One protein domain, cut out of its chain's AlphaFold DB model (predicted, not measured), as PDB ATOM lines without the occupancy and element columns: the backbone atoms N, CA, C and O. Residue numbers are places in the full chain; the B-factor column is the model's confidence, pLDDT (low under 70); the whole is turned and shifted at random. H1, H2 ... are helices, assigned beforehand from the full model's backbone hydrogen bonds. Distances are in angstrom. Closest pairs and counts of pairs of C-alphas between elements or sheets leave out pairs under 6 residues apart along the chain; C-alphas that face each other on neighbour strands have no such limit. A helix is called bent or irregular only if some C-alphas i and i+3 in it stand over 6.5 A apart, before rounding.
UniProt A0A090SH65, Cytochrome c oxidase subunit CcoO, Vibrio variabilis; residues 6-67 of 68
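What this domain is: This is residues 6 to 67 of the 68 residues of the protein "Cytochrome c oxidase subunit CcoO" of Vibrio variabilis (UniProt A0A090SH65). H2 and H1 lie side by side as a helical hairpin, one arm of an open V; H3, with short H4 beyond it, makes the other, and residues 53 to 67 stick out. The printed part has 62 residues, with four named helices in the order H1 to H4, no named strand: all helix. It is only just loose, close to compact, with a radius of gyration of the C-alphas of 13.0 A and spans of 35 by 25 by 17 A.

Where its parts are: H2, residues 33 to 43, is 16.4 A long and irregular: C-alphas 37 and 40 are 7.4 A apart. H3, residues 48 to 58, is 15.5 A long. H1, residues 17 to 26, begins at C-alpha 17 (-22.253, -20.219, 18.988). H4, residues 62 to 65, ends at C-alpha 65 (-17.677, -40.076, 5.080).

How they stand to each other: H2 and H1 touch, their closest C-alphas, Ile 36 and Thr 18, 5.5 A apart, opposite ways at a shallow tilt of 34 degrees, only just short of steep. H2 and H3 are close but not clearly touching: Val 43 and Ala 51 have the closest C-alphas, 7.8 A apart. H3 and H4 meet only through their link. Every O i to N i+4 pair is within hydrogen-bond range in H1 and H3, 5 of 7 in H2; H4 is too short for one.

The domain as a whole: The C-alphas farthest apart, Gln 9 and Gly 67, are 37.3 A apart. The printed part has no cut and no long link between helices. Residues 63 to 67 have pLDDT under 70.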
ATOM      1  N   TRP A   6      -3.973 -11.354  12.424       96.31
ATOM      2  CA  TRP A   6      -4.958 -11.082  13.478       96.31
ATOM      3  C   TRP A   6      -5.798 -12.303  13.866       96.31
ATOM      4  O   TRP A   6      -6.324 -12.351  14.977       96.31
ATOM      5  N   LEU A   7      -5.917 -13.308  12.991       95.50
ATOM      6  CA  LEU A   7      -6.675 -14.526  13.285       95.50
ATOM      7  C   LEU A   7      -6.100 -15.293  14.481       95.50
ATOM      8  O   LEU A   7      -6.860 -15.894  15.235       95.50
ATOM      9  N   PHE A   8      -4.786 -15.219  14.690       94.50
ATOM     10  CA  PHE A   8      -4.098 -15.864  15.811       94.50
ATOM     11  C   PHE A   8      -4.074 -15.005  17.081       94.50
ATOM     12  O   PHE A   8      -3.673 -15.477  18.137       94.50
ATOM     13  N   GLN A   9      -4.512 -13.747  16.994       95.00
ATOM     14  CA  GLN A   9      -4.594 -12.825  18.131       95.00
ATOM     15  C   GLN A   9      -6.019 -12.743  18.694       95.00
ATOM     16  O   GLN A   9      -6.216 -12.495  19.879       95.00
ATOM     17  N   GLN A  10      -7.029 -12.941  17.844       96.12
ATOM     18  CA  GLN A  10      -8.434 -12.859  18.230       96.12
ATOM     19  C   GLN A  10      -8.921 -14.184  18.815       96.12
ATOM     20  O   GLN A  10      -9.031 -15.182  18.103       96.12
ATOM     21  N   VAL A  11      -9.260 -14.164  20.103       95.94
ATOM     22  CA  VAL A  11      -9.788 -15.314  20.845       95.94
ATOM     23  C   VAL A  11     -11.315 -15.347  20.770       95.94
ATOM     24  O   VAL A  11     -11.983 -14.319  20.879       95.94
ATOM     25  N   LEU A  12     -11.874 -16.536  20.577       94.25
ATOM     26  CA  LEU A  12     -13.308 -16.792  20.572       94.25
ATOM     27  C   LEU A  12     -13.849 -16.840  22.007       94.25
ATOM     28  O   LEU A  12     -13.370 -17.612  22.843       94.25
ATOM     29  N   SER A  13     -14.885 -16.048  22.290       93.06
ATOM     30  CA  SER A  13     -15.621 -16.111  23.562       93.06
ATOM     31  C   SER A  13     -16.637 -17.260  23.599       93.06
ATOM     32  O   SER A  13     -16.910 -17.816  24.667       93.06
ATOM     33  N   GLY A  14     -17.167 -17.623  22.427       92.19
ATOM     34  CA  GLY A  14     -18.209 -18.632  22.260       92.19
ATOM     35  C   GLY A  14     -19.604 -18.168  22.683       92.19
ATOM     36  O   GLY A  14     -20.454 -19.018  22.902       92.19
ATOM     37  N   ASP A  15     -19.850 -16.863  22.831       93.69
ATOM     38  CA  ASP A  15     -21.165 -16.357  23.260       93.69
ATOM     39  C   ASP A  15     -22.265 -16.628  22.220       93.69
ATOM     40  O   ASP A  15     -23.350 -17.077  22.574       93.69
ATOM     41  N   ASP A  16     -21.963 -16.441  20.933       94.00
ATOM     42  CA  ASP A  16     -22.969 -16.534  19.866       94.00
ATOM     43  C   ASP A  16     -23.142 -17.948  19.289       94.00
ATOM     44  O   ASP A  16     -23.993 -18.165  18.426       94.00
ATOM     45  N   ILE A  17     -22.305 -18.919  19.680       95.00
ATOM     46  CA  ILE A  17     -22.253 -20.219  18.988       95.00
ATOM     47  C   ILE A  17     -23.537 -21.029  19.187       95.00
ATOM     48  O   ILE A  17     -24.037 -21.616  18.231       95.00
ATOM     49  N   THR A  18     -24.110 -20.986  20.390       94.75
ATOM     50  CA  THR A  18     -25.365 -21.660  20.729       94.75
ATOM     51  C   THR A  18     -26.506 -21.153  19.850       94.75
ATOM     52  O   THR A  18     -27.130 -21.947  19.152       94.75
ATOM     53  N   GLY A  19     -26.695 -19.831  19.758       95.94
ATOM     54  CA  GLY A  19     -27.746 -19.248  18.913       95.94
ATOM     55  C   GLY A  19     -27.565 -19.564  17.423       95.94
ATOM     56  O   GLY A  19     -28.540 -19.789  16.703       95.94
ATOM     57  N   LYS A  20     -26.316 -19.657  16.944       95.88
ATOM     58  CA  LYS A  20     -26.029 -20.093  15.566       95.88
ATOM     59  C   LYS A  20     -26.418 -21.550  15.337       95.88
ATOM     60  O   LYS A  20     -27.046 -21.840  14.323       95.88
ATOM     61  N   MET A  21     -26.070 -22.451  16.254       96.56
ATOM     62  CA  MET A  21     -26.406 -23.871  16.132       96.56
ATOM     63  C   MET A  21     -27.912 -24.115  16.239       96.56
ATOM     64  O   MET A  21     -28.448 -24.887  15.452       96.56
ATOM     65  N   GLU A  22     -28.618 -23.402  17.117       95.88
ATOM     66  CA  GLU A  22     -30.086 -23.438  17.187       95.88
ATOM     67  C   GLU A  22     -30.732 -22.961  15.881       95.88
ATOM     68  O   GLU A  22     -31.661 -23.594  15.377       95.88
ATOM     69  N   THR A  23     -30.208 -21.879  15.297       97.38
ATOM     70  CA  THR A  23     -30.682 -21.372  14.001       97.38
ATOM     71  C   THR A  23     -30.439 -22.394  12.892       97.38
ATOM     72  O   THR A  23     -31.337 -22.676  12.107       97.38
ATOM     73  N   LEU A  24     -29.247 -22.992  12.834       96.12
ATOM     74  CA  LEU A  24     -28.923 -24.033  11.856       96.12
ATOM     75  C   LEU A  24     -29.784 -25.285  12.045       96.12
ATOM     76  O   LEU A  24     -30.217 -25.875  11.057       96.12
ATOM     77  N   ARG A  25     -30.107 -25.640  13.291       96.19
ATOM     78  CA  ARG A  25     -31.049 -26.715  13.594       96.19
ATOM     79  C   ARG A  25     -32.445 -26.419  13.070       96.19
ATOM     80  O   ARG A  25     -33.056 -27.279  12.445       96.19
ATOM     81  N   ALA A  26     -32.926 -25.191  13.252       96.12
ATOM     82  CA  ALA A  26     -34.194 -24.755  12.673       96.12
ATOM     83  C   ALA A  26     -34.187 -24.791  11.130       96.12
ATOM     84  O   ALA A  26     -35.232 -24.996  10.519       96.12
ATOM     85  N   LEU A  27     -33.016 -24.632  10.503       96.62
ATOM     86  CA  LEU A  27     -32.819 -24.745   9.054       96.62
ATOM     87  C   LEU A  27     -32.611 -26.192   8.561       96.62
ATOM     88  O   LEU A  27     -32.470 -26.395   7.357       96.62
ATOM     89  N   GLY A  28     -32.616 -27.185   9.457       92.94
ATOM     90  CA  GLY A  28     -32.550 -28.609   9.113       92.94
ATOM     91  C   GLY A  28     -31.204 -29.294   9.361       92.94
ATOM     92  O   GLY A  28     -31.073 -30.472   9.042       92.94
ATOM     93  N   VAL A  29     -30.211 -28.609   9.941       94.12
ATOM     94  CA  VAL A  29     -28.958 -29.259  10.366       94.12
ATOM     95  C   VAL A  29     -29.232 -30.106  11.619       94.12
ATOM     96  O   VAL A  29     -29.767 -29.572  12.591       94.12
ATOM     97  N   PRO A  30     -28.883 -31.403  11.656       94.44
ATOM     98  CA  PRO A  30     -29.300 -32.313  12.726       94.44
ATOM     99  C   PRO A  30     -28.456 -32.178  14.009       94.44
ATOM    100  O   PRO A  30     -27.913 -33.160  14.503       94.44
ATOM    101  N   TYR A  31     -28.351 -30.970  14.575       94.12
ATOM    102  CA  TYR A  31     -27.687 -30.763  15.864       94.12
ATOM    103  C   TYR A  31     -28.517 -31.304  17.030       94.12
ATOM    104  O   TYR A  31     -29.708 -31.002  17.171       94.12
ATOM    105  N   THR A  32     -27.856 -32.042  17.911       95.19
ATOM    106  CA  THR A  32     -28.413 -32.535  19.172       95.19
ATOM    107  C   THR A  32     -28.405 -31.452  20.256       95.19
ATOM    108  O   THR A  32     -27.633 -30.492  20.206       95.19
ATOM    109  N   GLU A  33     -29.259 -31.608  21.271       93.25
ATOM    110  CA  GLU A  33     -29.256 -30.718  22.445       93.25
ATOM    111  C   GLU A  33     -27.897 -30.727  23.161       93.25
ATOM    112  O   GLU A  33     -27.399 -29.675  23.560       93.25
ATOM    113  N   ASP A  34     -27.254 -31.895  23.261       94.12
ATOM    114  CA  ASP A  34     -25.952 -32.040  23.915       94.12
ATOM    115  C   ASP A  34     -24.839 -31.301  23.162       94.12
ATOM    116  O   ASP A  34     -23.971 -30.678  23.783       94.12
ATOM    117  N   GLU A  35     -24.857 -31.318  21.827       93.56
ATOM    118  CA  GLU A  35     -23.911 -30.549  21.013       93.56
ATOM    119  C   GLU A  35     -24.091 -29.045  21.220       93.56
ATOM    120  O   GLU A  35     -23.110 -28.329  21.420       93.56
ATOM    121  N   ILE A  36     -25.337 -28.566  21.234       94.12
ATOM    122  CA  ILE A  36     -25.663 -27.149  21.438       94.12
ATOM    123  C   ILE A  36     -25.276 -26.694  22.854       94.12
ATOM    124  O   ILE A  36     -24.683 -25.619  23.016       94.12
ATOM    125  N   ALA A  37     -25.541 -27.519  23.871       93.38
ATOM    126  CA  ALA A  37     -25.205 -27.236  25.264       93.38
ATOM    127  C   ALA A  37     -23.686 -27.142  25.491       93.38
ATOM    128  O   ALA A  37     -23.210 -26.282  26.238       93.38
ATOM    129  N   ASN A  38     -22.905 -27.990  24.814       94.06
ATOM    130  CA  ASN A  38     -21.448 -28.026  24.951       94.06
ATOM    131  C   ASN A  38     -20.706 -27.095  23.977       94.06
ATOM    132  O   ASN A  38     -19.511 -26.838  24.166       94.06
ATOM    133  N   ALA A  39     -21.390 -26.548  22.972       92.56
ATOM    134  CA  ALA A  39     -20.809 -25.764  21.883       92.56
ATOM    135  C   ALA A  39     -19.866 -24.653  22.358       92.56
ATOM    136  O   ALA A  39     -18.748 -24.494  21.859       92.56
ATOM    137  N   ARG A  40     -20.285 -23.896  23.378       92.56
ATOM    138  CA  ARG A  40     -19.487 -22.804  23.939       92.56
ATOM    139  C   ARG A  40     -18.174 -23.299  24.535       92.56
ATOM    140  O   ARG A  40     -17.133 -22.691  24.290       92.56
ATOM    141  N   LEU A  41     -18.210 -24.386  25.303       92.50
ATOM    142  CA  LEU A  41     -17.015 -24.965  25.921       92.50
ATOM    143  C   LEU A  41     -16.034 -25.474  24.864       92.50
ATOM    144  O   LEU A  41     -14.825 -25.367  25.049       92.50
ATOM    145  N   GLN A  42     -16.543 -25.963  23.733       90.94
ATOM    146  CA  GLN A  42     -15.705 -26.459  22.647       90.94
ATOM    147  C   GLN A  42     -14.951 -25.359  21.891       90.94
ATOM    148  O   GLN A  42     -13.898 -25.645  21.312       90.94
ATOM    149  N   VAL A  43     -15.456 -24.122  21.864       92.31
ATOM    150  CA  VAL A  43     -14.852 -23.024  21.081       92.31
ATOM    151  C   VAL A  43     -14.196 -21.943  21.934       92.31
ATOM    152  O   VAL A  43     -13.305 -21.244  21.449       92.31
ATOM    153  N   ARG A  44     -14.613 -21.788  23.194       93.56
ATOM    154  CA  ARG A  44     -14.102 -20.744  24.086       93.56
ATOM    155  C   ARG A  44     -12.593 -20.890  24.280       93.56
ATOM    156  O   ARG A  44     -12.096 -21.966  24.587       93.56
ATOM    157  N   GLY A  45     -11.875 -19.779  24.152       93.62
ATOM    158  CA  GLY A  45     -10.427 -19.738  24.366       93.62
ATOM    159  C   GLY A  45      -9.598 -20.143  23.145       93.62
ATOM    160  O   GLY A  45      -8.398 -19.888  23.142       93.62
ATOM    161  N   LYS A  46     -10.220 -20.688  22.092       94.56
ATOM    162  CA  LYS A  46      -9.552 -20.932  20.809       94.56
ATOM    163  C   LYS A  46      -9.414 -19.634  20.027       94.56
ATOM    164  O   LYS A  46     -10.294 -18.772  20.061       94.56
ATOM    165  N   THR A  47      -8.332 -19.493  19.283       97.25
ATOM    166  CA  THR A  47      -8.154 -18.393  18.337       97.25
ATOM    167  C   THR A  47      -9.037 -18.592  17.106       97.25
ATOM    168  O   THR A  47      -9.385 -19.715  16.726       97.25
ATOM    169  N   LYS A  48      -9.385 -17.498  16.423       94.81
ATOM    170  CA  LYS A  48     -10.089 -17.582  15.133       94.81
ATOM    171  C   LYS A  48      -9.277 -18.354  14.088       94.81
ATOM    172  O   LYS A  48      -9.865 -19.028  13.249       94.81
ATOM    173  N   GLY A  49      -7.948 -18.280  14.154       96.25
ATOM    174  CA  GLY A  49      -7.034 -19.033  13.298       96.25
ATOM    175  C   GLY A  49      -7.173 -20.541  13.486       96.25
ATOM    176  O   GLY A  49      -7.349 -21.255  12.505       96.25
ATOM    177  N   GLU A  50      -7.183 -21.026  14.729       95.25
ATOM    178  CA  GLU A  50      -7.382 -22.453  15.024       95.25
ATOM    179  C   GLU A  50      -8.745 -22.962  14.541       95.25
ATOM    180  O   GLU A  50      -8.826 -24.042  13.954       95.25
ATOM    181  N   ALA A  51      -9.808 -22.179  14.743       95.00
ATOM    182  CA  ALA A  51     -11.141 -22.527  14.253       95.00
ATOM    183  C   ALA A  51     -11.194 -22.587  12.716       95.00
ATOM    184  O   ALA A  51     -11.773 -23.515  12.154       95.00
ATOM    185  N   LEU A  52     -10.546 -21.639  12.033       94.69
ATOM    186  CA  LEU A  52     -10.467 -21.627  10.573       94.69
ATOM    187  C   LEU A  52      -9.657 -22.813  10.037       94.69
ATOM    188  O   LEU A  52     -10.081 -23.449   9.081       94.69
ATOM    189  N   ILE A  53      -8.518 -23.131  10.654       94.88
ATOM    190  CA  ILE A  53      -7.699 -24.291  10.276       94.88
ATOM    191  C   ILE A  53      -8.516 -25.578  10.412       94.88
ATOM    192  O   ILE A  53      -8.515 -26.391   9.492       94.88
ATOM    193  N   ARG A  54      -9.246 -25.741  11.523       93.69
ATOM    194  CA  ARG A  54     -10.140 -26.887  11.734       93.69
ATOM    195  C   ARG A  54     -11.186 -27.011  10.632       93.69
ATOM    196  O   ARG A  54     -11.329 -28.095  10.086       93.69
ATOM    197  N   TYR A  55     -11.853 -25.913  10.280       92.31
ATOM    198  CA  TYR A  55     -12.814 -25.897   9.176       92.31
ATOM    199  C   TYR A  55     -12.161 -26.311   7.852       92.31
ATOM    200  O   TYR A  55     -12.641 -27.212   7.180       92.31
ATOM    201  N   LEU A  56     -11.015 -25.720   7.501       93.75
ATOM    202  CA  LEU A  56     -10.312 -26.044   6.256       93.75
ATOM    203  C   LEU A  56      -9.852 -27.507   6.184       93.75
ATOM    204  O   LEU A  56      -9.787 -28.059   5.092       93.75
ATOM    205  N   GLN A  57      -9.525 -28.122   7.322       92.38
ATOM    206  CA  GLN A  57      -9.167 -29.541   7.400       92.38
ATOM    207  C   GLN A  57     -10.374 -30.477   7.271       92.38
ATOM    208  O   GLN A  57     -10.187 -31.614   6.852       92.38
ATOM    209  N   SER A  58     -11.576 -30.027   7.641       88.25
ATOM    210  CA  SER A  58     -12.797 -30.834   7.527       88.25
ATOM    211  C   SER A  58     -13.410 -30.770   6.123       88.25
ATOM    212  O   SER A  58     -14.062 -31.716   5.678       88.25
ATOM    213  N   LEU A  59     -13.134 -29.692   5.374       90.19
ATOM    214  CA  LEU A  59     -13.569 -29.541   3.986       90.19
ATOM    215  C   LEU A  59     -13.123 -30.726   3.118       90.19
ATOM    216  O   LEU A  59     -11.937 -30.930   2.869       90.19
ATOM    217  N   GLY A  60     -14.105 -31.473   2.615       84.06
ATOM    218  CA  GLY A  60     -13.899 -32.643   1.762       84.06
ATOM    219  C   GLY A  60     -13.730 -33.968   2.509       84.06
ATOM    220  O   GLY A  60     -13.808 -35.005   1.863       84.06
ATOM    221  N   VAL A  61     -13.557 -33.955   3.835       79.31
ATOM    222  CA  VAL A  61     -13.601 -35.164   4.680       79.31
ATOM    223  C   VAL A  61     -15.035 -35.428   5.127       79.31
ATOM    224  O   VAL A  61     -15.538 -36.527   4.921       79.31
ATOM    225  N   ASP A  62     -15.729 -34.395   5.616       74.38
ATOM    226  CA  ASP A  62     -17.104 -34.519   6.123       74.38
ATOM    227  C   ASP A  62     -18.074 -35.033   5.036       74.38
ATOM    228  O   ASP A  62     -18.948 -35.847   5.303       74.38
ATOM    229  N   THR A  63     -17.877 -34.625   3.777       61.94
ATOM    230  CA  THR A  63     -18.669 -35.101   2.623       61.94
ATOM    231  C   THR A  63     -18.228 -36.478   2.112       61.94
ATOM    232  O   THR A  63     -19.000 -37.159   1.443       61.94
ATOM    233  N   ALA A  64     -16.983 -36.888   2.373       59.59
ATOM    234  CA  ALA A  64     -16.474 -38.188   1.938       59.59
ATOM    235  C   ALA A  64     -16.963 -39.329   2.844       59.59
ATOM    236  O   ALA A  64     -17.162 -40.436   2.350       59.59
ATOM    237  N   GLU A  65     -17.185 -39.065   4.135       56.59
ATOM    238  CA  GLU A  65     -17.677 -40.076   5.080       56.59
ATOM    239  C   GLU A  65     -19.191 -40.334   4.980       56.59
ATOM    240  O   GLU A  65     -19.622 -41.443   5.266       56.59
ATOM    241  N   GLU A  66     -20.000 -39.388   4.486       54.41
ATOM    242  CA  GLU A  66     -21.435 -39.613   4.198       54.41
ATOM    243  C   GLU A  66     -21.689 -40.549   2.992       54.41
ATOM    244  O   GLU A  66     -22.828 -40.942   2.734       54.41
ATOM    245  N   GLY A  67     -20.644 -40.890   2.229       50.94
ATOM    246  CA  GLY A  67     -20.711 -41.724   1.022       50.94
ATOM    247  C   GLY A  67     -20.276 -43.187   1.192       50.94
ATOM    248  O   GLY A  67     -20.167 -43.883   0.179       50.94
TER     249      GLY A  67